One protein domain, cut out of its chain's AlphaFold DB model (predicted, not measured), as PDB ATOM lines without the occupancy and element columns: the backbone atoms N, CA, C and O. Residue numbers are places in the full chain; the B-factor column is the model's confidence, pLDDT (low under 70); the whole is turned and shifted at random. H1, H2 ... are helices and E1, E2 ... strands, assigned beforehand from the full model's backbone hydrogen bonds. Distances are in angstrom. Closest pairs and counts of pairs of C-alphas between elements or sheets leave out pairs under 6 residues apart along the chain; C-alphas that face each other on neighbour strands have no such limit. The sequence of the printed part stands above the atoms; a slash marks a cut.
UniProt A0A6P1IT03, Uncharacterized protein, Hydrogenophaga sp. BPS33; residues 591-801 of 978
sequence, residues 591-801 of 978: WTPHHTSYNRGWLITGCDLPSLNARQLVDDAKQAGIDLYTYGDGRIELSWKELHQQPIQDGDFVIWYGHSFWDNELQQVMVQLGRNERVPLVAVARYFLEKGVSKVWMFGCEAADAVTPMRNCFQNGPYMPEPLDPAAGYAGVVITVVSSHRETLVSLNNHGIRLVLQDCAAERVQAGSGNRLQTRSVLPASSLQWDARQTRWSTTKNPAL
ATOM      1  N   TRP A 591     -14.889  44.792  46.125       81.56
ATOM      2  CA  TRP A 591     -13.533  44.859  45.599       81.56
ATOM      3  C   TRP A 591     -12.745  45.989  46.262       81.56
ATOM      4  O   TRP A 591     -13.229  47.118  46.394       81.56
ATOM      5  N   THR A 592     -11.505  45.695  46.643       75.75
ATOM      6  CA  THR A 592     -10.558  46.661  47.207       75.75
ATOM      7  C   THR A 592      -9.499  47.065  46.173       75.75
ATOM      8  O   THR A 592      -9.061  46.216  45.404       75.75
ATOM      9  N   PRO A 593      -9.062  48.340  46.119       71.38
ATOM     10  CA  PRO A 593      -7.995  48.763  45.213       71.38
ATOM     11  C   PRO A 593      -6.620  48.227  45.611       71.38
ATOM     12  O   PRO A 593      -6.203  48.385  46.758       71.38
ATOM     13  N   HIS A 594      -5.886  47.678  44.640       73.75
ATOM     14  CA  HIS A 594      -4.566  47.081  44.850       73.75
ATOM     15  C   HIS A 594      -3.550  47.521  43.787       73.75
ATOM     16  O   HIS A 594      -3.883  47.693  42.612       73.75
ATOM     17  N   HIS A 595      -2.288  47.682  44.198       72.31
ATOM     18  CA  HIS A 595      -1.169  47.991  43.304       72.31
ATOM     19  C   HIS A 595      -0.348  46.735  43.010       72.31
ATOM     20  O   HIS A 595      -0.016  45.974  43.916       72.31
ATOM     21  N   THR A 596       0.021  46.543  41.742       78.44
ATOM     22  CA  THR A 596       0.927  45.459  41.350       78.44
ATOM     23  C   THR A 596       2.359  45.845  41.720       78.44
ATOM     24  O   THR A 596       2.820  46.930  41.368       78.44
ATOM     25  N   SER A 597       3.078  44.964  42.421       75.31
ATOM     26  CA  SER A 597       4.475  45.217  42.822       75.31
ATOM     27  C   SER A 597       5.506  44.854  41.745       75.31
ATOM     28  O   SER A 597       6.675  45.203  41.876       75.31
ATOM     29  N   TYR A 598       5.080  44.101  40.724       82.44
ATOM     30  CA  TYR A 598       5.907  43.467  39.684       82.44
ATOM     31  C   TYR A 598       7.049  42.584  40.217       82.44
ATOM     32  O   TYR A 598       7.913  42.164  39.454       82.44
ATOM     33  N   ASN A 599       7.044  42.253  41.511       82.56
ATOM     34  CA  ASN A 599       8.026  41.351  42.114       82.56
ATOM     35  C   ASN A 599       7.639  39.883  41.944       82.56
ATOM     36  O   ASN A 599       8.511  39.022  41.917       82.56
ATOM     37  N   ARG A 600       6.336  39.605  41.834       89.31
ATOM     38  CA  ARG A 600       5.771  38.265  41.718       89.31
ATOM     39  C   ARG A 600       4.733  38.232  40.608       89.31
ATOM     40  O   ARG A 600       3.899  39.135  40.516       89.31
ATOM     41  N   GLY A 601       4.777  37.190  39.786       91.25
ATOM     42  CA  GLY A 601       3.805  37.003  38.717       91.25
ATOM     43  C   GLY A 601       3.604  35.549  38.328       91.25
ATOM     44  O   GLY A 601       4.339  34.660  38.762       91.25
ATOM     45  N   TRP A 602       2.601  35.320  37.490       92.50
ATOM     46  CA  TRP A 602       2.218  33.997  37.011       92.50
ATOM     47  C   TRP A 602       2.181  33.949  35.490       92.50
ATOM     48  O   TRP A 602       1.540  34.786  34.863       92.50
ATOM     49  N   LEU A 603       2.820  32.939  34.909       89.81
ATOM     50  CA  LEU A 603       2.674  32.541  33.515       89.81
ATOM     51  C   LEU A 603       1.784  31.294  33.458       89.81
ATOM     52  O   LEU A 603       2.199  30.198  33.840       89.81
ATOM     53  N   ILE A 604       0.546  31.473  33.012       88.25
ATOM     54  CA  ILE A 604      -0.451  30.406  32.910       88.25
ATOM     55  C   ILE A 604      -0.571  30.003  31.448       88.25
ATOM     56  O   ILE A 604      -0.795  30.855  30.591       88.25
ATOM     57  N   THR A 605      -0.414  28.710  31.169       81.06
ATOM     58  CA  THR A 605      -0.316  28.186  29.803       81.06
ATOM     59  C   THR A 605      -1.422  27.167  29.526       81.06
ATOM     60  O   THR A 605      -1.632  26.240  30.310       81.06
ATOM     61  N   GLY A 606      -2.161  27.377  28.435       71.19
ATOM     62  CA  GLY A 606      -3.253  26.517  27.969       71.19
ATOM     63  C   GLY A 606      -2.780  25.209  27.322       71.19
ATOM     64  O   GLY A 606      -1.595  24.881  27.340       71.19
ATOM     65  N   CYS A 607      -3.714  24.438  26.760       65.44
ATOM     66  CA  CYS A 607      -3.411  23.174  26.077       65.44
ATOM     67  C   CYS A 607      -2.929  23.366  24.631       65.44
ATOM     68  O   CYS A 607      -3.163  24.411  24.035       65.44
ATOM     69  N   ASP A 608      -2.295  22.325  24.078       60.09
ATOM     70  CA  ASP A 608      -1.882  22.228  22.668       60.09
ATOM     71  C   ASP A 608      -0.895  23.313  22.192       60.09
ATOM     72  O   ASP A 608      -0.871  23.692  21.023       60.09
ATOM     73  N   LEU A 609      -0.004  23.765  23.081       62.09
ATOM     74  CA  LEU A 609       1.020  24.777  22.790       62.09
ATOM     75  C   LEU A 609       2.436  24.186  22.947       62.09
ATOM     76  O   LEU A 609       3.121  24.438  23.940       62.09
ATOM     77  N   PRO A 610       2.919  23.378  21.979       51.69
ATOM     78  CA  PRO A 610       4.134  22.571  22.127       51.69
ATOM     79  C   PRO A 610       5.466  23.349  22.135       51.69
ATOM     80  O   PRO A 610       6.517  22.717  22.270       51.69
ATOM     81  N   SER A 611       5.463  24.678  21.984       60.69
ATOM     82  CA  SER A 611       6.671  25.483  21.722       60.69
ATOM     83  C   SER A 611       6.947  26.631  22.701       60.69
ATOM     84  O   SER A 611       7.981  27.282  22.560       60.69
ATOM     85  N   LEU A 612       6.116  26.870  23.722       70.06
ATOM     86  CA  LEU A 612       6.459  27.858  24.751       70.06
ATOM     87  C   LEU A 612       7.601  27.327  25.630       70.06
ATOM     88  O   LEU A 612       7.423  26.400  26.422       70.06
ATOM     89  N   ASN A 613       8.780  27.946  25.551       72.12
ATOM     90  CA  ASN A 613       9.883  27.636  26.458       72.12
ATOM     91  C   ASN A 613       9.697  28.354  27.806       72.12
ATOM     92  O   ASN A 613      10.438  29.273  28.152       72.12
ATOM     93  N   ALA A 614       8.690  27.928  28.575       74.88
ATOM     94  CA  ALA A 614       8.344  28.528  29.865       74.88
ATOM     95  C   ALA A 614       9.533  28.556  30.842       74.88
ATOM     96  O   ALA A 614       9.657  29.486  31.631       74.88
ATOM     97  N   ARG A 615      10.448  27.579  30.752       77.81
ATOM     98  CA  ARG A 615      11.680  27.554  31.558       77.81
ATOM     99  C   ARG A 615      12.589  28.735  31.245       77.81
ATOM    100  O   ARG A 615      13.003  29.418  32.172       77.81
ATOM    101  N   GLN A 616      12.838  29.004  29.962       80.00
ATOM    102  CA  GLN A 616      13.646  30.154  29.556       80.00
ATOM    103  C   GLN A 616      13.006  31.468  30.008       80.00
ATOM    104  O   GLN A 616      13.695  32.307  30.568       80.00
ATOM    105  N   LEU A 617      11.686  31.618  29.854       81.81
ATOM    106  CA  LEU A 617      10.975  32.819  30.307       81.81
ATOM    107  C   LEU A 617      11.071  33.025  31.825       81.81
ATOM    108  O   LEU A 617      11.223  34.154  32.284       81.81
ATOM    109  N   VAL A 618      11.003  31.945  32.607       83.94
ATOM    110  CA  VAL A 618      11.214  31.994  34.062       83.94
ATOM    111  C   VAL A 618      12.650  32.379  34.397       83.94
ATOM    112  O   VAL A 618      12.864  33.165  35.317       83.94
ATOM    113  N   ASP A 619      13.634  31.847  33.675       84.12
ATOM    114  CA  ASP A 619      15.041  32.178  33.897       84.12
ATOM    115  C   ASP A 619      15.341  33.639  33.523       84.12
ATOM    116  O   ASP A 619      16.005  34.336  34.293       84.12
ATOM    117  N   ASP A 620      14.782  34.136  32.418       81.12
ATOM    118  CA  ASP A 620      14.869  35.537  31.991       81.12
ATOM    119  C   ASP A 620      14.199  36.467  33.020       81.12
ATOM    120  O   ASP A 620      14.780  37.473  33.437       81.12
ATOM    121  N   ALA A 621      13.008  36.102  33.513       86.44
ATOM    122  CA  ALA A 621      12.307  36.843  34.563       86.44
ATOM    123  C   ALA A 621      13.109  36.879  35.873       86.44
ATOM    124  O   ALA A 621      13.247  37.938  36.488       86.44
ATOM    125  N   LYS A 622      13.715  35.754  36.275       87.56
ATOM    126  CA  LYS A 622      14.588  35.683  37.457       87.56
ATOM    127  C   LYS A 622      15.831  36.550  37.309       87.56
ATOM    128  O   LYS A 622      16.209  37.215  38.271       87.56
ATOM    129  N   GLN A 623      16.455  36.582  36.130       83.75
ATOM    130  CA  GLN A 623      17.583  37.483  35.854       83.75
ATOM    131  C   GLN A 623      17.173  38.956  35.971       83.75
ATOM    132  O   GLN A 623      17.943  39.773  36.474       83.75
ATOM    133  N   ALA A 624      15.937  39.280  35.591       78.88
ATOM    134  CA  ALA A 624      15.338  40.595  35.789       78.88
ATOM    135  C   ALA A 624      14.867  40.858  37.242       78.88
ATOM    136  O   ALA A 624      14.445  41.968  37.579       78.88
ATOM    137  N   GLY A 625      14.982  39.865  38.132       83.88
ATOM    138  CA  GLY A 625      14.609  39.943  39.544       83.88
ATOM    139  C   GLY A 625      13.109  39.807  39.811       83.88
ATOM    140  O   GLY A 625      12.635  40.386  40.786       83.88
ATOM    141  N   ILE A 626      12.381  39.095  38.951       88.31
ATOM    142  CA  ILE A 626      10.948  38.812  39.067       88.31
ATOM    143  C   ILE A 626      10.754  37.331  39.423       88.31
ATOM    144  O   ILE A 626      11.223  36.445  38.703       88.31
ATOM    145  N   ASP A 627      10.007  37.051  40.493       89.81
ATOM    146  CA  ASP A 627       9.600  35.696  40.872       89.81
ATOM    147  C   ASP A 627       8.398  35.249  40.019       89.81
ATOM    148  O   ASP A 627       7.233  35.408  40.403       89.81
ATOM    149  N   LEU A 628       8.688  34.721  38.823       90.50
ATOM    150  CA  LEU A 628       7.688  34.210  37.881       90.50
ATOM    151  C   LEU A 628       7.389  32.723  38.132       90.50
ATOM    152  O   LEU A 628       8.260  31.863  37.975       90.50
ATOM    153  N   TYR A 629       6.141  32.415  38.482       89.69
ATOM    154  CA  TYR A 629       5.627  31.052  38.640       89.69
ATOM    155  C   TYR A 629       4.935  30.588  37.358       89.69
ATOM    156  O   TYR A 629       4.264  31.375  36.699       89.69
ATOM    157  N   THR A 630       5.059  29.309  37.005       85.88
ATOM    158  CA  THR A 630       4.408  28.734  35.817       85.88
ATOM    159  C   THR A 630       3.351  27.719  36.212       85.88
ATOM    160  O   THR A 630       3.625  26.853  37.044       85.88
ATOM    161  N   TYR A 631       2.183  27.778  35.578       83.06
ATOM    162  CA  TYR A 631       1.149  26.753  35.702       83.06
ATOM    163  C   TYR A 631       0.695  26.277  34.314       83.06
ATOM    164  O   TYR A 631       0.414  27.089  33.431       83.06
ATOM    165  N   GLY A 632       0.662  24.956  34.127       71.31
ATOM    166  CA  GLY A 632       0.593  24.318  32.812       71.31
ATOM    167  C   GLY A 632       1.967  24.221  32.130       71.31
ATOM    168  O   GLY A 632       2.876  25.004  32.410       71.31
ATOM    169  N   ASP A 633       2.116  23.241  31.239       63.94
ATOM    170  CA  ASP A 633       3.330  22.969  30.456       63.94
ATOM    171  C   ASP A 633       3.089  23.014  28.933       63.94
ATOM    172  O   ASP A 633       3.915  22.539  28.149       63.94
ATOM    173  N   GLY A 634       1.936  23.543  28.510       58.22
ATOM    174  CA  GLY A 634       1.498  23.539  27.115       58.22
ATOM    175  C   GLY A 634       1.005  22.183  26.599       58.22
ATOM    176  O   GLY A 634       0.643  22.092  25.425       58.22
ATOM    177  N   ARG A 635       0.998  21.115  27.417       57.72
ATOM    178  CA  ARG A 635       0.631  19.761  26.973       57.72
ATOM    179  C   ARG A 635      -0.768  19.369  27.427       57.72
ATOM    180  O   ARG A 635      -1.621  19.271  26.557       57.72
ATOM    181  N   ILE A 636      -1.055  19.118  28.712       56.06
ATOM    182  CA  ILE A 636      -2.388  18.578  29.120       56.06
ATOM    183  C   ILE A 636      -2.862  19.022  30.539       56.06
ATOM    184  O   ILE A 636      -3.973  18.691  30.945       56.06
ATOM    185  N   GLU A 637      -2.092  19.794  31.317       63.28
ATOM    186  CA  GLU A 637      -2.303  19.892  32.784       63.28
ATOM    187  C   GLU A 637      -3.239  21.002  33.321       63.28
ATOM    188  O   GLU A 637      -3.510  21.023  34.518       63.28
ATOM    189  N   LEU A 638      -3.748  21.927  32.500       72.69
ATOM    190  CA  LEU A 638      -4.556  23.052  33.003       72.69
ATOM    191  C   LEU A 638      -6.046  22.683  33.105       72.69
ATOM    192  O   LEU A 638      -6.702  22.621  32.074       72.69
ATOM    193  N   SER A 639      -6.610  22.497  34.302       83.06
ATOM    194  CA  SER A 639      -8.075  22.437  34.491       83.06
ATOM    195  C   SER A 639      -8.607  23.638  35.271       83.06
ATOM    196  O   SER A 639      -7.905  24.219  36.108       83.06
ATOM    197  N   TRP A 640      -9.871  24.001  35.050       87.00
ATOM    198  CA  TRP A 640     -10.502  25.144  35.720       87.00
ATOM    199  C   TRP A 640     -10.494  24.996  37.246       87.00
ATOM    200  O   TRP A 640     -10.201  25.940  37.986       87.00
ATOM    201  N   LYS A 641     -10.748  23.778  37.736       86.38
ATOM    202  CA  LYS A 641     -10.758  23.451  39.167       86.38
ATOM    203  C   LYS A 641      -9.375  23.561  39.812       86.38
ATOM    204  O   LYS A 641      -9.274  24.009  40.952       86.38
ATOM    205  N   GLU A 642      -8.326  23.117  39.130       85.56
ATOM    206  CA  GLU A 642      -6.956  23.165  39.654       85.56
ATOM    207  C   GLU A 642      -6.370  24.582  39.571       85.56
ATOM    208  O   GLU A 642      -5.609  24.974  40.459       85.56
ATOM    209  N   LEU A 643      -6.793  25.395  38.594       87.50
ATOM    210  CA  LEU A 643      -6.467  26.822  38.547       87.50
ATOM    211  C   LEU A 643      -6.950  27.557  39.810       87.50
ATOM    212  O   LEU A 643      -6.208  28.362  40.370       87.50
ATOM    213  N   HIS A 644      -8.147  27.226  40.310       87.62
ATOM    214  CA  HIS A 644      -8.701  27.799  41.549       87.62
ATOM    215  C   HIS A 644      -7.908  27.435  42.811       87.62
ATOM    216  O   HIS A 644      -8.038  28.109  43.835       87.62
ATOM    217  N   GLN A 645      -7.108  26.368  42.755       87.50
ATOM    218  CA  GLN A 645      -6.283  25.893  43.868       87.50
ATOM    219  C   GLN A 645      -4.898  26.549  43.891       87.50
ATOM    220  O   GLN A 645      -4.164  26.374  44.865       87.50
ATOM    221  N   GLN A 646      -4.531  27.305  42.850       87.94
ATOM    222  CA  GLN A 646      -3.233  27.968  42.796       87.94
ATOM    223  C   GLN A 646      -3.154  29.120  43.812       87.94
ATOM    224  O   GLN A 646      -4.120  29.874  43.967       87.94
ATOM    225  N   PRO A 647      -2.001  29.313  44.482       89.50
ATOM    226  CA  PRO A 647      -1.779  30.389  45.448       89.50
ATOM    227  C   PRO A 647      -1.508  31.742  44.757       89.50
ATOM    228  O   PRO A 647      -0.530  32.431  45.071       89.50
ATOM    229  N   ILE A 648      -2.353  32.104  43.787       90.31
ATOM    230  CA  ILE A 648      -2.411  33.451  43.207       90.31
ATOM    231  C   ILE A 648      -2.979  34.368  44.282       90.31
ATOM    232  O   ILE A 648      -4.021  34.063  44.873       90.31
ATOM    233  N   GLN A 649      -2.272  35.455  44.561       86.31
ATOM    234  CA  GLN A 649      -2.603  36.357  45.656       86.31
ATOM    235  C   GLN A 649      -2.661  37.806  45.180       86.31
ATOM    236  O   GLN A 649      -2.257  38.139  44.066       86.31
ATOM    237  N   ASP A 650      -3.140  38.663  46.074       84.75
ATOM    238  CA  ASP A 650      -3.197  40.096  45.850       84.75
ATOM    239  C   ASP A 650      -1.828  40.694  45.465       84.75
ATOM    240  O   ASP A 650      -0.791  40.345  46.035       84.75
ATOM    241  N   GLY A 651      -1.828  41.607  44.490       83.19
ATOM    242  CA  GLY A 651      -0.625  42.287  43.997       83.19
ATOM    243  C   GLY A 651       0.254  41.484  43.024       83.19
ATOM    244  O   GLY A 651       1.236  42.047  42.521       83.19
ATOM    245  N   ASP A 652      -0.086  40.220  42.735       90.75
ATOM    246  CA  ASP A 652       0.506  39.451  41.633       90.75
ATOM    247  C   ASP A 652       0.078  40.043  40.273       90.75
ATOM    248  O   ASP A 652      -1.030  40.569  40.127       90.75
ATOM    249  N   PHE A 653       0.925  39.899  39.250       91.56
ATOM    250  CA  PHE A 653       0.507  40.056  37.851       91.56
ATOM    251  C   PHE A 653       0.334  38.701  37.163       91.56
ATOM    252  O   PHE A 653       0.967  37.713  37.541       91.56
ATOM    253  N   VAL A 654      -0.495  38.653  36.121       93.38
ATOM    254  CA  VAL A 654      -0.775  37.418  35.379       93.38
ATOM    255  C   VAL A 654      -0.520  37.606  33.889       93.38
ATOM    256  O   VAL A 654      -1.034  38.530  33.263       93.38
ATOM    257  N   ILE A 655       0.240  36.682  33.313       91.44
ATOM    258  CA  ILE A 655       0.378  36.468  31.878       91.44
ATOM    259  C   ILE A 655      -0.336  35.156  31.561       91.44
ATOM    260  O   ILE A 655       0.115  34.071  31.922       91.44
ATOM    261  N   TRP A 656      -1.480  35.268  30.907       89.50
ATOM    262  CA  TRP A 656      -2.239  34.160  30.363       89.50
ATOM    263  C   TRP A 656      -1.828  33.931  28.915       89.50
ATOM    264  O   TRP A 656      -1.883  34.852  28.102       89.50
ATOM    265  N   TYR A 657      -1.471  32.700  28.575       85.44
ATOM    266  CA  TYR A 657      -1.261  32.288  27.198       85.44
ATOM    267  C   TYR A 657      -2.079  31.037  26.903       85.44
ATOM    268  O   TYR A 657      -1.756  29.947  27.370       85.44
ATOM    269  N   GLY A 658      -3.156  31.184  26.138       81.44
ATOM    270  CA  GLY A 658      -4.043  30.072  25.818       81.44
ATOM    271  C   GLY A 658      -4.939  30.386  24.632       81.44
ATOM    272  O   GLY A 658      -5.292  31.544  24.410       81.44
ATOM    273  N   HIS A 659      -5.305  29.341  23.891       82.94
ATOM    274  CA  HIS A 659      -6.180  29.459  22.729       82.94
ATOM    275  C   HIS A 659      -7.555  29.971  23.158       82.94
ATOM    276  O   HIS A 659      -8.244  29.343  23.969       82.94
ATOM    277  N   SER A 660      -7.911  31.155  22.661       87.44
ATOM    278  CA  SER A 660      -9.209  31.781  22.913       87.44
ATOM    279  C   SER A 660      -9.900  32.092  21.590       87.44
ATOM    280  O   SER A 660      -9.299  32.713  20.715       87.44
ATOM    281  N   PHE A 661     -11.165  31.703  21.450       87.31
ATOM    282  CA  PHE A 661     -11.918  31.769  20.197       87.31
ATOM    283  C   PHE A 661     -13.371  32.183  20.433       87.31
ATOM    284  O   PHE A 661     -13.895  32.082  21.541       87.31
ATOM    285  N   TRP A 662     -14.039  32.657  19.383       88.25
ATOM    286  CA  TRP A 662     -15.478  32.909  19.423       88.25
ATOM    287  C   TRP A 662     -16.249  31.611  19.168       88.25
ATOM    288  O   TRP A 662     -16.098  31.000  18.109       88.25
ATOM    289  N   ASP A 663     -17.082  31.190  20.119       87.69
ATOM    290  CA  ASP A 663     -17.956  30.030  19.956       87.69
ATOM    291  C   ASP A 663     -19.320  30.484  19.416       87.69
ATOM    292  O   ASP A 663     -20.058  31.230  20.062       87.69
ATOM    293  N   ASN A 664     -19.651  30.045  18.199       83.94
ATOM    294  CA  ASN A 664     -20.889  30.433  17.523       83.94
ATOM    295  C   ASN A 664     -22.147  29.848  18.175       83.94
ATOM    296  O   ASN A 664     -23.230  30.400  17.982       83.94
ATOM    297  N   GLU A 665     -22.047  28.753  18.923       80.75
ATOM    298  CA  GLU A 665     -23.214  28.146  19.561       80.75
ATOM    299  C   GLU A 665     -23.470  28.774  20.930       80.75
ATOM    300  O   GLU A 665     -24.593  29.200  21.213       80.75
ATOM    301  N   LEU A 666     -22.414  28.917  21.737       82.62
ATOM    302  CA  LEU A 666     -22.482  29.573  23.045       82.62
ATOM    303  C   LEU A 666     -22.625  31.099  22.937       82.62
ATOM    304  O   LEU A 666     -23.101  31.722  23.883       82.62
ATOM    305  N   GLN A 667     -22.259  31.694  21.792       82.38
ATOM    306  CA  GLN A 667     -22.272  33.143  21.534       82.38
ATOM    307  C   GLN A 667     -21.387  33.930  22.516       82.38
ATOM    308  O   GLN A 667     -21.753  35.017  22.970       82.38
ATOM    309  N   GLN A 668     -20.232  33.361  22.865       87.69
ATOM    310  CA  GLN A 668     -19.272  33.936  23.808       87.69
ATOM    311  C   GLN A 668     -17.835  33.668  23.354       87.69
ATOM    312  O   GLN A 668     -17.563  32.751  22.576       87.69
ATOM    313  N   VAL A 669     -16.897  34.456  23.884       89.06
ATOM    314  CA  VAL A 669     -15.466  34.174  23.731       89.06
ATOM    315  C   VAL A 669     -15.078  33.112  24.746       89.06
ATOM    316  O   VAL A 669     -15.160  33.336  25.957       89.06
ATOM    317  N   MET A 670     -14.642  31.968  24.243       90.00
ATOM    318  CA  MET A 670     -14.253  30.808  25.025       90.00
ATOM    319  C   MET A 670     -12.739  30.678  25.051       90.00
ATOM    320  O   MET A 670     -12.052  31.064  24.109       90.00
ATOM    321  N   VAL A 671     -12.232  30.109  26.134       88.31
ATOM    322  CA  VAL A 671     -10.838  29.712  26.293       88.31
ATOM    323  C   VAL A 671     -10.792  28.205  26.424       88.31
ATOM    324  O   VAL A 671     -11.545  27.624  27.215       88.31
ATOM    325  N   GLN A 672      -9.908  27.576  25.656       84.06
ATOM    326  CA  GLN A 672      -9.658  26.151  25.765       84.06
ATOM    327  C   GLN A 672      -8.593  25.885  26.833       84.06
ATOM    328  O   GLN A 672      -7.459  26.366  26.757       84.06
ATOM    329  N   LEU A 673      -8.974  25.117  27.847       81.25
ATOM    330  CA  LEU A 673      -8.087  24.584  28.872       81.25
ATOM    331  C   LEU A 673      -7.727  23.122  28.546       81.25
ATOM    332  O   LEU A 673      -8.241  22.507  27.607       81.25
ATOM    333  N   GLY A 674      -6.836  22.544  29.349       75.56
ATOM    334  CA  GLY A 674      -6.471  21.131  29.300       75.56
ATOM    335  C   GLY A 674      -7.678  20.196  29.294       75.56
ATOM    336  O   GLY A 674      -8.734  20.489  29.850       75.56
ATOM    337  N   ARG A 675      -7.512  19.034  28.648       74.62
ATOM    338  CA  ARG A 675      -8.570  18.018  28.473       74.62
ATOM    339  C   ARG A 675      -9.800  18.528  27.701       74.62
ATOM    340  O   ARG A 675     -10.880  17.963  27.857       74.62
ATOM    341  N   ASN A 676      -9.617  19.536  26.842       74.00
ATOM    342  CA  ASN A 676     -10.665  20.140  26.008       74.00
ATOM    343  C   ASN A 676     -11.801  20.786  26.831       74.00
ATOM    344  O   ASN A 676     -12.944  20.869  26.382       74.00
ATOM    345  N   GLU A 677     -11.494  21.218  28.056       83.25
ATOM    346  CA  GLU A 677     -12.418  21.978  28.896       83.25
ATOM    347  C   GLU A 677     -12.556  23.403  28.332       83.25
ATOM    348  O   GLU A 677     -11.558  24.080  28.096       83.25
ATOM    349  N   ARG A 678     -13.791  23.865  28.095       86.62
ATOM    350  CA  ARG A 678     -14.076  25.210  27.570       86.62
ATOM    351  C   ARG A 678     -14.623  26.102  28.673       86.62
ATOM    352  O   ARG A 678     -15.642  25.774  29.281       86.62
ATOM    353  N   VAL A 679     -13.985  27.249  28.889       88.62
ATOM    354  CA  VAL A 679     -14.386  28.225  29.913       88.62
ATOM    355  C   VAL A 679     -14.544  29.611  29.283       88.62
ATOM    356  O   VAL A 679     -13.689  30.000  28.490       88.62
ATOM    357  N   PRO A 680     -15.592  30.388  29.613       90.38
ATOM    358  CA  PRO A 680     -15.733  31.748  29.099       90.38
ATOM    359  C   PRO A 680     -14.549  32.639  29.499       90.38
ATOM    360  O   PRO A 680     -14.181  32.705  30.675       90.38
ATOM    361  N   LEU A 681     -13.994  33.399  28.552       91.00
ATOM    362  CA  LEU A 681     -12.872  34.326  28.783       91.00
ATOM    363  C   LEU A 681     -13.190  35.345  29.889       91.00
ATOM    364  O   LEU A 681     -12.352  35.662  30.729       91.00
ATOM    365  N   VAL A 682     -14.440  35.806  29.931       89.12
ATOM    366  CA  VAL A 682     -14.956  36.718  30.959       89.12
ATOM    367  C   VAL A 682     -14.874  36.092  32.356       89.12
ATOM    368  O   VAL A 682     -14.558  36.786  33.320       89.12
ATOM    369  N   ALA A 683     -15.130  34.785  32.481       89.00
ATOM    370  CA  ALA A 683     -15.037  34.078  33.755       89.00
ATOM    371  C   ALA A 683     -13.579  33.967  34.227       89.00
ATOM    372  O   ALA A 683     -13.313  34.156  35.415       89.00
ATOM    373  N   VAL A 684     -12.640  33.744  33.299       90.19
ATOM    374  CA  VAL A 684     -11.190  33.775  33.560       90.19
ATOM    375  C   VAL A 684     -10.758  35.159  34.058       90.19
ATOM    376  O   VAL A 684     -10.112  35.275  35.098       90.19
ATOM    377  N   ALA A 685     -11.167  36.221  33.363       90.31
ATOM    378  CA  ALA A 685     -10.857  37.597  33.741       90.31
ATOM    379  C   ALA A 685     -11.444  37.975  35.116       90.31
ATOM    380  O   ALA A 685     -10.751  38.568  35.946       90.31
ATOM    381  N   ARG A 686     -12.698  37.586  35.386       88.31
ATOM    382  CA  ARG A 686     -13.357  37.789  36.687       88.31
ATOM    383  C   ARG A 686     -12.619  37.068  37.814       88.31
ATOM    384  O   ARG A 686     -12.402  37.670  38.859       88.31
ATOM    385  N   TYR A 687     -12.199  35.819  37.600       90.19
ATOM    386  CA  TYR A 687     -11.445  35.051  38.595       90.19
ATOM    387  C   TYR A 687     -10.171  35.784  39.044       90.19
ATOM    388  O   TYR A 687      -9.913  35.900  40.240       90.19
ATOM    389  N   PHE A 688      -9.391  36.335  38.108       90.56
ATOM    390  CA  PHE A 688      -8.189  37.094  38.466       90.56
ATOM    391  C   PHE A 688      -8.512  38.380  39.231       90.56
ATOM    392  O   PHE A 688      -7.834  38.692  40.211       90.56
ATOM    393  N   LEU A 689      -9.582  39.080  38.849       88.00
ATOM    394  CA  LEU A 689     -10.045  40.262  39.574       88.00
ATOM    395  C   LEU A 689     -10.436  39.929  41.025       88.00
ATOM    396  O   LEU A 689     -10.036  40.644  41.943       88.00
ATOM    397  N   GLU A 690     -11.160  38.827  41.247       86.62
ATOM    398  CA  GLU A 690     -11.548  38.337  42.581       86.62
ATOM    399  C   GLU A 690     -10.341  37.968  43.460       86.62
ATOM    400  O   GLU A 690     -10.424  38.033  44.687       86.62
ATOM    401  N   LYS A 691      -9.205  37.603  42.852       88.00
ATOM    402  CA  LYS A 691      -7.941  37.316  43.551       88.00
ATOM    403  C   LYS A 691      -7.095  38.560  43.853       88.00
ATOM    404  O   LYS A 691      -6.042  38.411  44.468       88.00
ATOM    405  N   GLY A 692      -7.529  39.758  43.450       86.12
ATOM    406  CA  GLY A 692      -6.785  41.011  43.645       86.12
ATOM    407  C   GLY A 692      -5.755  41.315  42.547       86.12
ATOM    408  O   GLY A 692      -4.929  42.216  42.690       86.12
ATOM    409  N   VAL A 693      -5.788  40.597  41.421       89.25
ATOM    410  CA  VAL A 693      -4.869  40.843  40.301       89.25
ATOM    411  C   VAL A 693      -5.302  42.107  39.558       89.25
ATOM    412  O   VAL A 693      -6.382  42.164  38.971       89.25
ATOM    413  N   SER A 694      -4.439  43.127  39.543       87.25
ATOM    414  CA  SER A 694      -4.694  44.391  38.830       87.25
ATOM    415  C   SER A 694      -4.048  44.459  37.440       87.25
ATOM    416  O   SER A 694      -4.343  45.377  36.675       87.25
ATOM    417  N   LYS A 695      -3.197  43.492  37.075       89.06
ATOM    418  CA  LYS A 695      -2.523  43.426  35.769       89.06
ATOM    419  C   LYS A 695      -2.640  42.039  35.155       89.06
ATOM    420  O   LYS A 695      -2.068  41.082  35.675       89.06
ATOM    421  N   VAL A 696      -3.370  41.950  34.043       91.62
ATOM    422  CA  VAL A 696      -3.566  40.705  33.289       91.62
ATOM    423  C   VAL A 696      -3.231  40.936  31.821       91.62
ATOM    424  O   VAL A 696      -3.770  41.846  31.193       91.62
ATOM    425  N   TRP A 697      -2.381  40.083  31.261       91.81
ATOM    426  CA  TRP A 697      -2.100  40.015  29.829       91.81
ATOM    427  C   TRP A 697      -2.588  38.691  29.278       91.81
ATOM    428  O   TRP A 697      -2.215  37.651  29.803       91.81
ATOM    429  N   MET A 698      -3.412  38.718  28.238       90.44
ATOM    430  CA  MET A 698      -4.002  37.529  27.631       90.44
ATOM    431  C   MET A 698      -3.518  37.415  26.189       90.44
ATOM    432  O   MET A 698      -3.915  38.206  25.338       90.44
ATOM    433  N   PHE A 699      -2.637  36.452  25.939       87.88
ATOM    434  CA  PHE A 699      -2.077  36.118  24.632       87.88
ATOM    435  C   PHE A 699      -2.789  34.901  24.032       87.88
ATOM    436  O   PHE A 699      -3.280  34.041  24.768       87.88
ATOM    437  N   GLY A 700      -2.777  34.795  22.699       82.81
ATOM    438  CA  GLY A 700      -3.406  33.683  21.973       82.81
ATOM    439  C   GLY A 700      -4.908  33.857  21.729       82.81
ATOM    440  O   GLY A 700      -5.633  32.869  21.616       82.81
ATOM    441  N   CYS A 701      -5.393  35.101  21.676       86.25
ATOM    442  CA  CYS A 701      -6.793  35.389  21.390       86.25
ATOM    443  C   CYS A 701      -7.037  35.574  19.887       86.25
ATOM    444  O   CYS A 701      -6.581  36.543  19.290       86.25
ATOM    445  N   GLU A 702      -7.823  34.689  19.288       84.56
ATOM    446  CA  GLU A 702      -8.212  34.741  17.869       84.56
ATOM    447  C   GLU A 702      -9.571  35.434  17.662       84.56
ATOM    448  O   GLU A 702     -10.039  35.632  16.542       84.56
ATOM    449  N   ALA A 703     -10.238  35.819  18.755       82.06
ATOM    450  CA  ALA A 703     -11.467  36.594  18.693       82.06
ATOM    451  C   ALA A 703     -11.163  38.075  18.401       82.06
ATOM    452  O   ALA A 703     -10.539  38.770  19.207       82.06
ATOM    453  N   ALA A 704     -11.672  38.559  17.264       71.56
ATOM    454  CA  ALA A 704     -11.456  39.912  16.742       71.56
ATOM    455  C   ALA A 704     -11.830  41.050  17.717       71.56
ATOM    456  O   ALA A 704     -11.190  42.099  17.702       71.56
ATOM    457  N   ASP A 705     -12.853  40.854  18.555       81.12
ATOM    458  CA  ASP A 705     -13.252  41.801  19.605       81.12
ATOM    459  C   ASP A 705     -13.593  41.073  20.910       81.12
ATOM    460  O   ASP A 705     -14.740  41.010  21.356       81.12
ATOM    461  N   ALA A 706     -12.574  40.488  21.537       85.19
ATOM    462  CA  ALA A 706     -12.748  39.817  22.821       85.19
ATOM    463  C   ALA A 706     -12.985  40.770  24.003       85.19
ATOM    464  O   ALA A 706     -13.509  40.366  25.044       85.19
ATOM    465  N   VAL A 707     -12.600  42.042  23.861       88.50
ATOM    466  CA  VAL A 707     -12.655  43.018  24.955       88.50
ATOM    467  C   VAL A 707     -14.046  43.617  25.117       88.50
ATOM    468  O   VAL A 707     -14.431  43.904  26.248       88.50
ATOM    469  N   THR A 708     -14.830  43.782  24.048       90.00
ATOM    470  CA  THR A 708     -16.196  44.317  24.163       90.00
ATOM    471  C   THR A 708     -17.105  43.462  25.055       90.00
ATOM    472  O   THR A 708     -17.669  44.031  25.995       90.00
ATOM    473  N   PRO A 709     -17.216  42.129  24.877       88.88
ATOM    474  CA  PRO A 709     -18.022  41.292  25.768       88.88
ATOM    475  C   PRO A 709     -17.556  41.351  27.227       88.88
ATOM    476  O   PRO A 709     -18.376  41.437  28.144       88.88
ATOM    477  N   MET A 710     -16.235  41.381  27.448       90.44
ATOM    478  CA  MET A 710     -15.660  41.567  28.782       90.44
ATOM    479  C   MET A 710     -16.030  42.918  29.381       90.44
ATOM    480  O   MET A 710     -16.518  42.954  30.504       90.44
ATOM    481  N   ARG A 711     -15.872  44.019  28.636       92.06
ATOM    482  CA  ARG A 711     -16.241  45.369  29.081       92.06
ATOM    483  C   ARG A 711     -17.707  45.428  29.485       92.06
ATOM    484  O   ARG A 711     -18.017  45.947  30.550       92.06
ATOM    485  N   ASN A 712     -18.600  44.906  28.648       91.25
ATOM    486  CA  ASN A 712     -20.035  44.960  28.908       91.25
ATOM    487  C   ASN A 712     -20.390  44.177  30.183       91.25
ATOM    488  O   ASN A 712     -21.109  44.685  31.046       91.25
ATOM    489  N   CYS A 713     -19.805  42.986  30.361       89.62
ATOM    490  CA  CYS A 713     -19.973  42.209  31.585       89.62
ATOM    491  C   CYS A 713     -19.325  42.881  32.807       89.62
ATOM    492  O   CYS A 713     -19.883  42.832  33.894       89.62
ATOM    493  N   PHE A 714     -18.176  43.533  32.657       88.81
ATOM    494  CA  PHE A 714     -17.488  44.226  33.749       88.81
ATOM    495  C   PHE A 714     -18.231  45.492  34.190       88.81
ATOM    496  O   PHE A 714     -18.166  45.881  35.355       88.81
ATOM    497  N   GLN A 715     -18.944  46.128  33.261       87.81
ATOM    498  CA  GLN A 715     -19.726  47.330  33.517       87.81
ATOM    499  C   GLN A 715     -21.071  47.021  34.181       87.81
ATOM    500  O   GLN A 715     -21.454  47.728  35.108       87.81
ATOM    501  N   ASN A 716     -21.786  46.000  33.696       84.81
ATOM    502  CA  ASN A 716     -23.192  45.768  34.049       84.81
ATOM    503  C   ASN A 716     -23.487  44.341  34.544       84.81
ATOM    504  O   ASN A 716     -24.634  44.024  34.855       84.81
ATOM    505  N   GLY A 717     -22.490  43.459  34.595       83.94
ATOM    506  CA  GLY A 717     -22.665  42.058  34.964       83.94
ATOM    507  C   GLY A 717     -23.050  41.896  36.441       83.94
ATOM    508  O   GLY A 717     -22.375  42.439  37.313       83.94
ATOM    509  N   PRO A 718     -24.083  41.100  36.765       74.94
ATOM    510  CA  PRO A 718     -24.660  41.046  38.116       74.94
ATOM    511  C   PRO A 718     -23.789  40.389  39.194       74.94
ATOM    512  O   PRO A 718     -24.170  40.402  40.364       74.94
ATOM    513  N   TYR A 719     -22.656  39.806  38.802       74.94
ATOM    514  CA  TYR A 719     -21.748  39.051  39.671       74.94
ATOM    515  C   TYR A 719     -20.300  39.519  39.531       74.94
ATOM    516  O   TYR A 719     -19.370  38.751  39.769       74.94
ATOM    517  N   MET A 720     -20.112  40.751  39.065       83.12
ATOM    518  CA  MET A 720     -18.825  41.421  39.158       83.12
ATOM    519  C   MET A 720     -18.677  42.012  40.564       83.12
ATOM    520  O   MET A 720     -19.629  42.637  41.034       83.12
ATOM    521  N   PRO A 721     -17.531  41.817  41.240       81.25
ATOM    522  CA  PRO A 721     -17.285  42.410  42.553       81.25
ATOM    523  C   PRO A 721     -17.391  43.937  42.513       81.25
ATOM    524  O   PRO A 721     -16.636  44.560  41.787       81.25
ATOM    525  N   GLU A 722     -18.285  44.553  43.283       82.56
ATOM    526  CA  GLU A 722     -18.499  46.005  43.278       82.56
ATOM    527  C   GLU A 722     -17.327  46.756  43.939       82.56
ATOM    528  O   GLU A 722     -16.843  46.329  44.987       82.56
ATOM    529  N   PRO A 723     -16.862  47.894  43.396       84.50
ATOM    530  CA  PRO A 723     -15.755  48.641  43.987       84.50
ATOM    531  C   PRO A 723     -16.151  49.278  45.324       84.50
ATOM    532  O   PRO A 723     -17.237  49.843  45.455       84.50
ATOM    533  N   LEU A 724     -15.244  49.243  46.309       83.00
ATOM    534  CA  LEU A 724     -15.461  49.839  47.635       83.00
ATOM    535  C   LEU A 724     -15.787  51.342  47.570       83.00
ATOM    536  O   LEU A 724     -16.638  51.823  48.314       83.00
ATOM    537  N   ASP A 725     -15.102  52.075  46.690       83.81
ATOM    538  CA  ASP A 725     -15.394  53.473  46.367       83.81
ATOM    539  C   ASP A 725     -15.858  53.561  44.902       83.81
ATOM    540  O   ASP A 725     -15.043  53.353  43.999       83.81
ATOM    541  N   PRO A 726     -17.133  53.898  44.634       80.00
ATOM    542  CA  PRO A 726     -17.655  54.032  43.275       80.00
ATOM    543  C   PRO A 726     -16.927  55.073  42.413       80.00
ATOM    544  O   PRO A 726     -16.866  54.915  41.194       80.00
ATOM    545  N   ALA A 727     -16.372  56.132  43.016       80.19
ATOM    546  CA  ALA A 727     -15.669  57.184  42.284       80.19
ATOM    547  C   ALA A 727     -14.262  56.733  41.858       80.19
ATOM    548  O   ALA A 727     -13.839  56.983  40.727       80.19
ATOM    549  N   ALA A 728     -13.551  56.018  42.735       78.38
ATOM    550  CA  ALA A 728     -12.293  55.362  42.386       78.38
ATOM    551  C   ALA A 728     -12.512  54.147  41.464       78.38
ATOM    552  O   ALA A 728     -11.647  53.836  40.644       78.38
ATOM    553  N   GLY A 729     -13.671  53.493  41.570       85.06
ATOM    554  CA  GLY A 729     -14.057  52.291  40.840       85.06
ATOM    555  C   GLY A 729     -12.971  51.222  40.875       85.06
ATOM    556  O   GLY A 729     -12.468  50.907  41.946       85.06
ATOM    557  N   TYR A 730     -12.575  50.706  39.710       85.81
ATOM    558  CA  TYR A 730     -11.515  49.695  39.573       85.81
ATOM    559  C   TYR A 730     -10.161  50.311  39.198       85.81
ATOM    560  O   TYR A 730      -9.440  49.800  38.335       85.81
ATOM    561  N   ALA A 731      -9.829  51.465  39.789       78.62
ATOM    562  CA  ALA A 731      -8.599  52.191  39.481       78.62
ATOM    563  C   ALA A 731      -7.361  51.282  39.551       78.62
ATOM    564  O   ALA A 731      -7.132  50.569  40.526       78.62
ATOM    565  N   GLY A 732      -6.545  51.334  38.496       77.75
ATOM    566  CA  GLY A 732      -5.319  50.547  38.375       77.75
ATOM    567  C   GLY A 732      -5.498  49.176  37.721       77.75
ATOM    568  O   GLY A 732      -4.487  48.626  37.279       77.75
ATOM    569  N   VAL A 733      -6.723  48.653  37.590       86.81
ATOM    570  CA  VAL A 733      -6.971  47.399  36.866       86.81
ATOM    571  C   VAL A 733      -6.788  47.620  35.368       86.81
ATOM    572  O   VAL A 733      -7.439  48.476  34.765       86.81
ATOM    573  N   VAL A 734      -5.901  46.830  34.765       88.81
ATOM    574  CA  VAL A 734      -5.686  46.787  33.320       88.81
ATOM    575  C   VAL A 734      -5.656  45.334  32.866       88.81
ATOM    576  O   VAL A 734      -4.778  44.570  33.270       88.81
ATOM    577  N   ILE A 735      -6.602  44.982  31.999       90.62
ATOM    578  CA  ILE A 735      -6.640  43.689  31.315       90.62
ATOM    579  C   ILE A 735      -6.337  43.945  29.850       90.62
ATOM    580  O   ILE A 735      -7.112  44.608  29.164       90.62
ATOM    581  N   THR A 736      -5.212  43.440  29.369       91.00
ATOM    582  CA  THR A 736      -4.803  43.584  27.976       91.00
ATOM    583  C   THR A 736      -4.983  42.265  27.256       91.00
ATOM    584  O   THR A 736      -4.352  41.274  27.613       91.00
ATOM    585  N   VAL A 737      -5.809  42.265  26.216       90.31
ATOM    586  CA  VAL A 737      -5.939  41.135  25.298       90.31
ATOM    587  C   VAL A 737      -5.107  41.422  24.065       90.31
ATOM    588  O   VAL A 737      -5.322  42.426  23.385       90.31
ATOM    589  N   VAL A 738      -4.153  40.544  23.798       87.88
ATOM    590  CA  VAL A 738      -3.355  40.534  22.578       87.88
ATOM    591  C   VAL A 738      -4.050  39.595  21.607       87.88
ATOM    592  O   VAL A 738      -4.197  38.402  21.887       87.88
ATOM    593  N   SER A 739      -4.535  40.156  20.504       80.06
ATOM    594  CA  SER A 739      -5.431  39.461  19.588       80.06
ATOM    595  C   SER A 739      -4.958  39.542  18.148       80.06
ATOM    596  O   SER A 739      -4.346  40.524  17.738       80.06
ATOM    597  N   SER A 740      -5.331  38.549  17.360       72.88
ATOM    598  CA  SER A 740      -5.208  38.532  15.901       72.88
ATOM    599  C   SER A 740      -6.525  38.071  15.284       72.88
ATOM    600  O   SER A 740      -7.379  37.499  15.959       72.88
ATOM    601  N   HIS A 741      -6.692  38.295  13.983       66.81
ATOM    602  CA  HIS A 741      -7.853  37.796  13.238       66.81
ATOM    603  C   HIS A 741      -7.663  36.360  12.710       66.81
ATOM    604  O   HIS A 741      -8.550  35.828  12.045       66.81
ATOM    605  N   ARG A 742      -6.501  35.744  12.971       69.44
ATOM    606  CA  ARG A 742      -6.072  34.416  12.493       69.44
ATOM    607  C   ARG A 742      -5.249  33.698  13.560       69.44
ATOM    608  O   ARG A 742      -4.780  34.351  14.488       69.44
ATOM    609  N   GLU A 743      -5.010  32.400  13.397       71.88
ATOM    610  CA  GLU A 743      -4.098  31.639  14.261       71.88
ATOM    611  C   GLU A 743      -2.739  32.349  14.376       71.88
ATOM    612  O   GLU A 743      -2.074  32.624  13.376       71.88
ATOM    613  N   THR A 744      -2.348  32.717  15.602       73.31
ATOM    614  CA  THR A 744      -1.092  33.446  15.831       73.31
ATOM    615  C   THR A 744       0.100  32.511  15.857       73.31
ATOM    616  O   THR A 744       0.081  31.476  16.519       73.31
ATOM    617  N   LEU A 745       1.204  32.934  15.238       78.31
ATOM    618  CA  LEU A 745       2.478  32.263  15.462       78.31
ATOM    619  C   LEU A 745       2.862  32.330  16.937       78.31
ATOM    620  O   LEU A 745       2.860  33.395  17.563       78.31
ATOM    621  N   VAL A 746       3.265  31.183  17.477       77.81
ATOM    622  CA  VAL A 746       3.718  31.076  18.867       77.81
ATOM    623  C   VAL A 746       4.901  32.009  19.133       77.81
ATOM    624  O   VAL A 746       4.958  32.629  20.189       77.81
ATOM    625  N   SER A 747       5.799  32.201  18.159       80.19
ATOM    626  CA  SER A 747       6.939  33.115  18.293       80.19
ATOM    627  C   SER A 747       6.531  34.568  18.554       80.19
ATOM    628  O   SER A 747       7.193  35.249  19.337       80.19
ATOM    629  N   LEU A 748       5.434  35.035  17.947       84.19
ATOM    630  CA  LEU A 748       4.938  36.404  18.107       84.19
ATOM    631  C   LEU A 748       4.419  36.620  19.528       84.19
ATOM    632  O   LEU A 748       4.759  37.617  20.167       84.19
ATOM    633  N   ASN A 749       3.669  35.648  20.054       83.06
ATOM    634  CA  ASN A 749       3.223  35.662  21.447       83.06
ATOM    635  C   ASN A 749       4.411  35.541  22.412       83.06
ATOM    636  O   ASN A 749       4.501  36.321  23.355       83.06
ATOM    637  N   ASN A 750       5.366  34.640  22.155       82.38
ATOM    638  CA  ASN A 750       6.574  34.474  22.975       82.38
ATOM    639  C   ASN A 750       7.399  35.765  23.042       82.38
ATOM    640  O   ASN A 750       7.900  36.138  24.104       82.38
ATOM    641  N   HIS A 751       7.558  36.455  21.912       86.12
ATOM    642  CA  HIS A 751       8.236  37.745  21.858       86.12
ATOM    643  C   HIS A 751       7.448  38.819  22.626       86.12
ATOM    644  O   HIS A 751       8.030  39.520  23.449       86.12
ATOM    645  N   GLY A 752       6.124  38.887  22.456       86.69
ATOM    646  CA  GLY A 752       5.260  39.783  23.232       86.69
ATOM    647  C   GLY A 752       5.334  39.546  24.747       86.69
ATOM    648  O   GLY A 752       5.453  40.498  25.511       86.69
ATOM    649  N   ILE A 753       5.348  38.287  25.194       86.94
ATOM    650  CA  ILE A 753       5.509  37.920  26.610       86.94
ATOM    651  C   ILE A 753       6.869  38.393  27.145       86.94
ATOM    652  O   ILE A 753       6.937  38.937  28.247       86.94
ATOM    653  N   ARG A 754       7.949  38.237  26.365       85.81
ATOM    654  CA  ARG A 754       9.279  38.743  26.748       85.81
ATOM    655  C   ARG A 754       9.296  40.261  26.875       85.81
ATOM    656  O   ARG A 754       9.803  40.757  27.877       85.81
ATOM    657  N   LEU A 755       8.693  40.985  25.932       85.44
ATOM    658  CA  LEU A 755       8.559  42.442  26.019       85.44
ATOM    659  C   LEU A 755       7.791  42.862  27.281       85.44
ATOM    660  O   LEU A 755       8.239  43.759  27.986       85.44
ATOM    661  N   VAL A 756       6.704  42.162  27.632       87.06
ATOM    662  CA  VAL A 756       5.957  42.417  28.877       87.06
ATOM    663  C   VAL A 756       6.834  42.211  30.114       87.06
ATOM    664  O   VAL A 756       6.817  43.050  31.014       87.06
ATOM    665  N   LEU A 757       7.615  41.128  30.179       86.88
ATOM    666  CA  LEU A 757       8.516  40.869  31.309       86.88
ATOM    667  C   LEU A 757       9.623  41.928  31.417       86.88
ATOM    668  O   LEU A 757       9.925  42.387  32.521       86.88
ATOM    669  N   GLN A 758      10.190  42.355  30.286       82.50
ATOM    670  CA  GLN A 758      11.155  43.454  30.233       82.50
ATOM    671  C   GLN A 758      10.537  44.774  30.708       82.50
ATOM    672  O   GLN A 758      11.152  45.487  31.500       82.50
ATOM    673  N   ASP A 759       9.314  45.085  30.271       81.56
ATOM    674  CA  ASP A 759       8.603  46.299  30.671       81.56
ATOM    675  C   ASP A 759       8.298  46.286  32.177       81.56
ATOM    676  O   ASP A 759       8.544  47.276  32.869       81.56
ATOM    677  N   CYS A 760       7.858  45.142  32.715       83.56
ATOM    678  CA  CYS A 760       7.664  44.951  34.156       83.56
ATOM    679  C   CYS A 760       8.964  45.193  34.937       83.56
ATOM    680  O   CYS A 760       8.958  45.861  35.974       83.56
ATOM    681  N   ALA A 761      10.093  44.685  34.436       80.44
ATOM    682  CA  ALA A 761      11.398  44.879  35.058       80.44
ATOM    683  C   ALA A 761      11.857  46.346  35.017       80.44
ATOM    684  O   ALA A 761      12.424  46.837  35.998       80.44
ATOM    685  N   ALA A 762      11.597  47.049  33.913       76.56
ATOM    686  CA  ALA A 762      11.937  48.458  33.746       76.56
ATOM    687  C   ALA A 762      11.096  49.369  34.658       76.56
ATOM    688  O   ALA A 762      11.654  50.225  35.351       76.56
ATOM    689  N   GLU A 763       9.776  49.163  34.722       75.25
ATOM    690  CA  GLU A 763       8.890  49.950  35.594       75.25
ATOM    691  C   GLU A 763       9.154  49.707  37.080       75.25
ATOM    692  O   GLU A 763       9.031  50.638  37.874       75.25
ATOM    693  N   ARG A 764       9.615  48.511  37.470       70.81
ATOM    694  CA  ARG A 764      10.028  48.236  38.856       70.81
ATOM    695  C   ARG A 764      11.067  49.238  39.373       70.81
ATOM    696  O   ARG A 764      11.075  49.569  40.556       70.81
ATOM    697  N   VAL A 765      11.962  49.706  38.500       58.91
ATOM    698  CA  VAL A 765      13.049  50.634  38.854       58.91
ATOM    699  C   VAL A 765      12.551  52.085  38.937       58.91
ATOM    700  O   VAL A 765      13.139  52.904  39.645       58.91
ATOM    701  N   GLN A 766      11.441  52.412  38.271       58.03
ATOM    702  CA  GLN A 766      10.836  53.742  38.274       58.03
ATOM    703  C   GLN A 766       9.778  53.849  39.381       58.03
ATOM    704  O   GLN A 766       8.580  53.679  39.166       58.03
ATOM    705  N   ALA A 767      10.216  54.161  40.601       41.50
ATOM    706  CA  ALA A 767       9.306  54.398  41.719       41.50
ATOM    707  C   ALA A 767       8.324  55.552  41.403       41.50
ATOM    708  O   ALA A 767       8.713  56.719  41.386       41.50
ATOM    709  N   GLY A 768       7.046  55.225  41.172       47.91
ATOM    710  CA  GLY A 768       5.949  56.200  41.073       47.91
ATOM    711  C   GLY A 768       5.118  56.201  39.782       47.91
ATOM    712  O   GLY A 768       4.166  56.979  39.695       47.91
ATOM    713  N   SER A 769       5.393  55.352  38.786       46.12
ATOM    714  CA  SER A 769       4.617  55.290  37.532       46.12
ATOM    715  C   SER A 769       3.343  54.444  37.673       46.12
ATOM    716  O   SER A 769       3.214  53.388  37.065       46.12
ATOM    717  N   GLY A 770       2.391  54.880  38.506       51.47
ATOM    718  CA  GLY A 770       1.195  54.105  38.871       51.47
ATOM    719  C   GLY A 770       0.571  53.306  37.720       51.47
ATOM    720  O   GLY A 770      -0.015  53.904  36.829       51.47
ATOM    721  N   ASN A 771       0.707  51.973  37.751       56.81
ATOM    722  CA  ASN A 771       0.123  51.001  36.816       56.81
ATOM    723  C   ASN A 771       0.083  51.457  35.335       56.81
ATOM    724  O   ASN A 771      -0.896  51.176  34.639       56.81
ATOM    725  N   ARG A 772       1.115  52.149  34.831       58.56
ATOM    726  CA  ARG A 772       1.097  52.804  33.508       58.56
ATOM    727  C   ARG A 772       1.659  51.976  32.352       58.56
ATOM    728  O   ARG A 772       1.610  52.486  31.236       58.56
ATOM    729  N   LEU A 773       2.073  50.726  32.591       65.56
ATOM    730  CA  LEU A 773       2.565  49.816  31.548       65.56
ATOM    731  C   LEU A 773       1.642  49.803  30.325       65.56
ATOM    732  O   LEU A 773       0.566  49.194  30.353       65.56
ATOM    733  N   GLN A 774       2.084  50.458  29.251       62.88
ATOM    734  CA  GLN A 774       1.568  50.223  27.911       62.88
ATOM    735  C   GLN A 774       2.339  49.047  27.332       62.88
ATOM    736  O   GLN A 774       3.564  49.051  27.306       62.88
ATOM    737  N   THR A 775       1.619  48.024  26.890       64.38
ATOM    738  CA  THR A 775       2.237  46.820  26.343       64.38
ATOM    739  C   THR A 775       2.881  47.103  25.006       64.38
ATOM    740  O   THR A 775       2.171  47.377  24.033       64.38
ATOM    741  N   ARG A 776       4.202  46.953  24.929       79.31
ATOM    742  CA  ARG A 776       4.881  46.792  23.645       79.31
ATOM    743  C   ARG A 776       4.559  45.400  23.112       79.31
ATOM    744  O   ARG A 776       4.792  44.398  23.782       79.31
ATOM    745  N   SER A 777       3.983  45.334  21.921       83.12
ATOM    746  CA  SER A 777       3.618  44.075  21.278       83.12
ATOM    747  C   SER A 777       3.748  44.216  19.771       83.12
ATOM    748  O   SER A 777       3.360  45.233  19.201       83.12
ATOM    749  N   VAL A 778       4.290  43.193  19.116       81.94
ATOM    750  CA  VAL A 778       4.289  43.085  17.646       81.94
ATOM    751  C   VAL A 778       2.897  42.758  17.094       81.94
ATOM    752  O   VAL A 778       2.646  42.951  15.913       81.94
ATOM    753  N   LEU A 779       1.988  42.303  17.959       84.50
ATOM    754  CA  LEU A 779       0.580  42.060  17.661       84.50
ATOM    755  C   LEU A 779      -0.290  43.214  18.176       84.50
ATOM    756  O   LEU A 779       0.025  43.778  19.233       84.50
ATOM    757  N   PRO A 780      -1.406  43.534  17.500       85.12
ATOM    758  CA  PRO A 780      -2.362  44.498  18.017       85.12
ATOM    759  C   PRO A 780      -2.958  44.003  19.339       85.12
ATOM    760  O   PRO A 780      -3.204  42.813  19.545       85.12
ATOM    761  N   ALA A 781      -3.192  44.934  20.258       87.75
ATOM    762  CA  ALA A 781      -3.758  44.614  21.556       87.75
ATOM    763  C   ALA A 781      -4.843  45.616  21.940       87.75
ATOM    764  O   ALA A 781      -4.852  46.763  21.496       87.75
ATOM    765  N   SER A 782      -5.760  45.188  22.793       90.12
ATOM    766  CA  SER A 782      -6.786  46.050  23.369       90.12
ATOM    767  C   SER A 782      -6.740  45.940  24.883       90.12
ATOM    768  O   SER A 782      -6.802  44.844  25.438       90.12
ATOM    769  N   SER A 783      -6.624  47.079  25.557       89.44
ATOM    770  CA  SER A 783      -6.653  47.154  27.013       89.44
ATOM    771  C   SER A 783      -8.015  47.613  27.505       89.44
ATOM    772  O   SER A 783      -8.563  48.605  27.026       89.44
ATOM    773  N   LEU A 784      -8.528  46.914  28.507       91.12
ATOM    774  CA  LEU A 784      -9.682  47.292  29.305       91.12
ATOM    775  C   LEU A 784      -9.194  47.963  30.592       91.12
ATOM    776  O   LEU A 784      -8.424  47.358  31.341       91.12
ATOM    777  N   GLN A 785      -9.613  49.207  30.830       89.19
ATOM    778  CA  GLN A 785      -9.168  50.019  31.969       89.19
ATOM    779  C   GLN A 785     -10.316  50.838  32.557       89.19
ATOM    780  O   GLN A 785     -11.188  51.312  31.825       89.19
ATOM    781  N   TRP A 786     -10.301  51.060  33.869       87.81
ATOM    782  CA  TRP A 786     -11.273  51.939  34.515       87.81
ATOM    783  C   TRP A 786     -10.949  53.420  34.282       87.81
ATOM    784  O   TRP A 786      -9.876  53.893  34.663       87.81
ATOM    785  N   ASP A 787     -11.890  54.169  33.704       86.69
ATOM    786  CA  ASP A 787     -11.825  55.627  33.624       86.69
ATOM    787  C   ASP A 787     -12.585  56.239  34.806       86.69
ATOM    788  O   ASP A 787     -13.813  56.363  34.792       86.69
ATOM    789  N   ALA A 788     -11.837  56.661  35.826       84.69
ATOM    790  CA  ALA A 788     -12.394  57.288  37.023       84.69
ATOM    791  C   ALA A 788     -13.132  58.611  36.737       84.69
ATOM    792  O   ALA A 788     -14.027  58.981  37.491       84.69
ATOM    793  N   ARG A 789     -12.812  59.328  35.648       84.75
ATOM    794  CA  ARG A 789     -13.506  60.584  35.295       84.75
ATOM    795  C   ARG A 789     -14.892  60.320  34.730       84.75
ATOM    796  O   ARG A 789     -15.799  61.119  34.936       84.75
ATOM    797  N   GLN A 790     -15.027  59.230  33.984       86.44
ATOM    798  CA  GLN A 790     -16.277  58.830  33.339       86.44
ATOM    799  C   GLN A 790     -17.035  57.765  34.139       86.44
ATOM    800  O   GLN A 790     -18.116  57.353  33.721       86.44
ATOM    801  N   THR A 791     -16.469  57.310  35.264       87.69
ATOM    802  CA  THR A 791     -17.014  56.255  36.130       87.69
ATOM    803  C   THR A 791     -17.440  55.014  35.337       87.69
ATOM    804  O   THR A 791     -18.521  54.462  35.543       87.69
ATOM    805  N   ARG A 792     -16.616  54.611  34.361       89.94
ATOM    806  CA  ARG A 792     -16.903  53.477  33.471       89.94
ATOM    807  C   ARG A 792     -15.637  52.788  32.985       89.94
ATOM    808  O   ARG A 792     -14.560  53.382  32.942       89.94
ATOM    809  N   TRP A 793     -15.790  51.552  32.533       90.38
ATOM    810  CA  TRP A 793     -14.754  50.843  31.801       90.38
ATOM    811  C   TRP A 793     -14.561  51.450  30.413       90.38
ATOM    812  O   TRP A 793     -15.500  51.609  29.631       90.38
ATOM    813  N   SER A 794     -13.313  51.765  30.100       89.69
ATOM    814  CA  SER A 794     -12.864  52.261  28.808       89.69
ATOM    815  C   SER A 794     -12.008  51.206  28.114       89.69
ATOM    816  O   SER A 794     -11.323  50.406  28.755       89.69
ATOM    817  N   THR A 795     -12.068  51.194  26.786       90.62
ATOM    818  CA  THR A 795     -11.216  50.341  25.960       90.62
ATOM    819  C   THR A 795     -10.218  51.217  25.226       90.62
ATOM    820  O   THR A 795     -10.600  52.195  24.584       90.62
ATOM    821  N   THR A 796      -8.943  50.861  25.301       88.19
ATOM    822  CA  THR A 796      -7.866  51.519  24.561       88.19
ATOM    823  C   THR A 796      -7.273  50.527  23.576       88.19
ATOM    824  O   THR A 796      -6.874  49.433  23.968       88.19
ATOM    825  N   LYS A 797      -7.225  50.904  22.295       87.56
ATOM    826  CA  LYS A 797      -6.494  50.137  21.284       87.56
ATOM    827  C   LYS A 797      -5.011  50.471  21.402       87.56
ATOM    828  O   LYS A 797      -4.640  51.639  21.310       87.56
ATOM    829  N   ASN A 798      -4.190  49.449  21.577       83.88
ATOM    830  CA  ASN A 798      -2.741  49.558  21.584       83.88
ATOM    831  C   ASN A 798      -2.234  49.132  20.197       83.88
ATOM    832  O   ASN A 798      -2.439  47.974  19.809       83.88
ATOM    833  N   PRO A 799      -1.625  50.047  19.423       81.50
ATOM    834  CA  PRO A 799      -1.086  49.702  18.117       81.50
ATOM    835  C   PRO A 799       0.084  48.722  18.254       81.50
ATOM    836  O   PRO A 799       0.829  48.764  19.234       81.50
ATOM    837  N   ALA A 800       0.248  47.863  17.247       84.75
ATOM    838  CA  ALA A 800       1.430  47.023  17.125       84.75
ATOM    839  C   ALA A 800       2.704  47.877  16.968       84.75
ATOM    840  O   ALA A 800       2.659  49.025  16.510       84.75
ATOM    841  N   LEU A 801       3.849  47.306  17.339       86.50
ATOM    842  CA  LEU A 801       5.155  47.922  17.131       86.50
ATOM    843  C   LEU A 801       5.396  48.211  15.646       86.50
ATOM    844  O   LEU A 801       5.124  47.391  14.778       86.50
TER     845      LEU A 801
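What this domain is: This is residues 591 to 801 of the 978 residues of an uncharacterized protein of Hydrogenophaga sp. BPS33 (UniProt A0A6P1IT03). One large, strongly twisted sheet of nine strands runs through the domain, with H1 and the long helix H5 along one of its faces and H3 on the opposite face, where the sheet curls round H3 and H4. The longest strand, E3, bends and makes the sheet branch: E1 and E2 follow along its first part, E4 and E5 along its last part, and E6 to E9 extend from its other side, while the short H2 only grazes the sheet. The printed part has 211 residues with five named helices and nine named strands; along the chain come E1, H1, E2, H2, then E3, E4, E5, H3, then E6, H4, E7, H5, and last E8 and E9; the sheet has both parallel and antiparallel neighbour pairs, and the class is mixed, helices and strands. The whole is compact and rounded, with a radius of gyration of the C-alphas of 16.0 A and spans of 46 by 45 by 36 A.

Where its parts are: E3 holds residues 653 to 663, 27.6 A from first to last C-alpha, and bends by 63 degrees at residue 658. E1 is residues 600 to 605, beginning at C-alpha 600 (5.771, 38.265, 41.718), and E2 is residues 627 to 631. E4 is residues 668 to 673 and E5 residues 677 to 680. E6 is residues 695 to 701, 17.0 A long, and E7 residues 734 to 739. E8, residues 781 to 787, measures 18.2 A, and E9, residues 792 to 798, measures 18.9 A and ends at C-alpha 798 (-2.741, 49.558, 21.584). H5, residues 746 to 765, is the longest helix at 29.5 A, from C-alpha 746 at (3.718, 31.076, 18.867). H1 is residues 614 to 623, H2 residues 640 to 643, H3 residues 681 to 690 and H4 residues 707 to 716.

How they stand to each other: E1 and E4 lie on one side of E3, beside residues 653 to 658 and 659 to 663, and E6 lies on the other side. E1 and E3 are parallel, with N 655 and O 602 at 2.8 A. E1 and E2 are parallel, with N 603 and O 629 at 2.8 A. E3, E4 and E5 form a meander, each strand the antiparallel neighbour of the one before, with N 670 and O 661 at 2.8 A and N 671 and O 679 at 2.8 A. E3 and E6 are parallel, with N 656 and O 697 at 2.7 A, as are E6 and E7, with N 698 and O 736 at 2.8 A. E7 and E8 are antiparallel, with N 784 and O 735 at 2.8 A, and E8 and E9 form a hairpin, with N 794 and O 785 at 2.8 A. E1, H1, E2 and E6, H4, E7 are strand-helix-strand units, two parallel neighbour strands with a helix between, each with a right-handed crossover. H1 lies over E2 at a height over the sheet of 8.6 A. H5 lies over E3 and E6 at a height of 9.6 A. H1 and H5 only just touch, with 3 pairs of C-alphas within 8 A, the closest being those of Ala 621 and Leu 757 at 6.4 A. They run the same way at a shallow tilt of 20 degrees. H3 and H4 touch, the closest C-alphas being those of Val 682 and Met 710 at 5.4 A, at a steep tilt of 51 degrees. H4 comes nearest to E9 at the C-alphas of Arg 711 and Trp 793, 6.3 A apart. H2 is apart from H1, H3, H4 and H5. In H1, H3 and H4 every O i to N i+4 pair is within hydrogen-bond range, in H5 15 of 16 are, and H2 is too short for such a pair.

The domain as a whole: The two C-alphas farthest apart, those of Glu 665 and Ala 767, are 47.3 A apart. The printed part has no cut. The links from H4 to E7, 17 residues, and from H5 to E8, 15 residues, are long. The mean pLDDT of the printed part is 81.7; residues 607 to 611, 633 to 637, 741 to 742 and 765 to 775 are under 70.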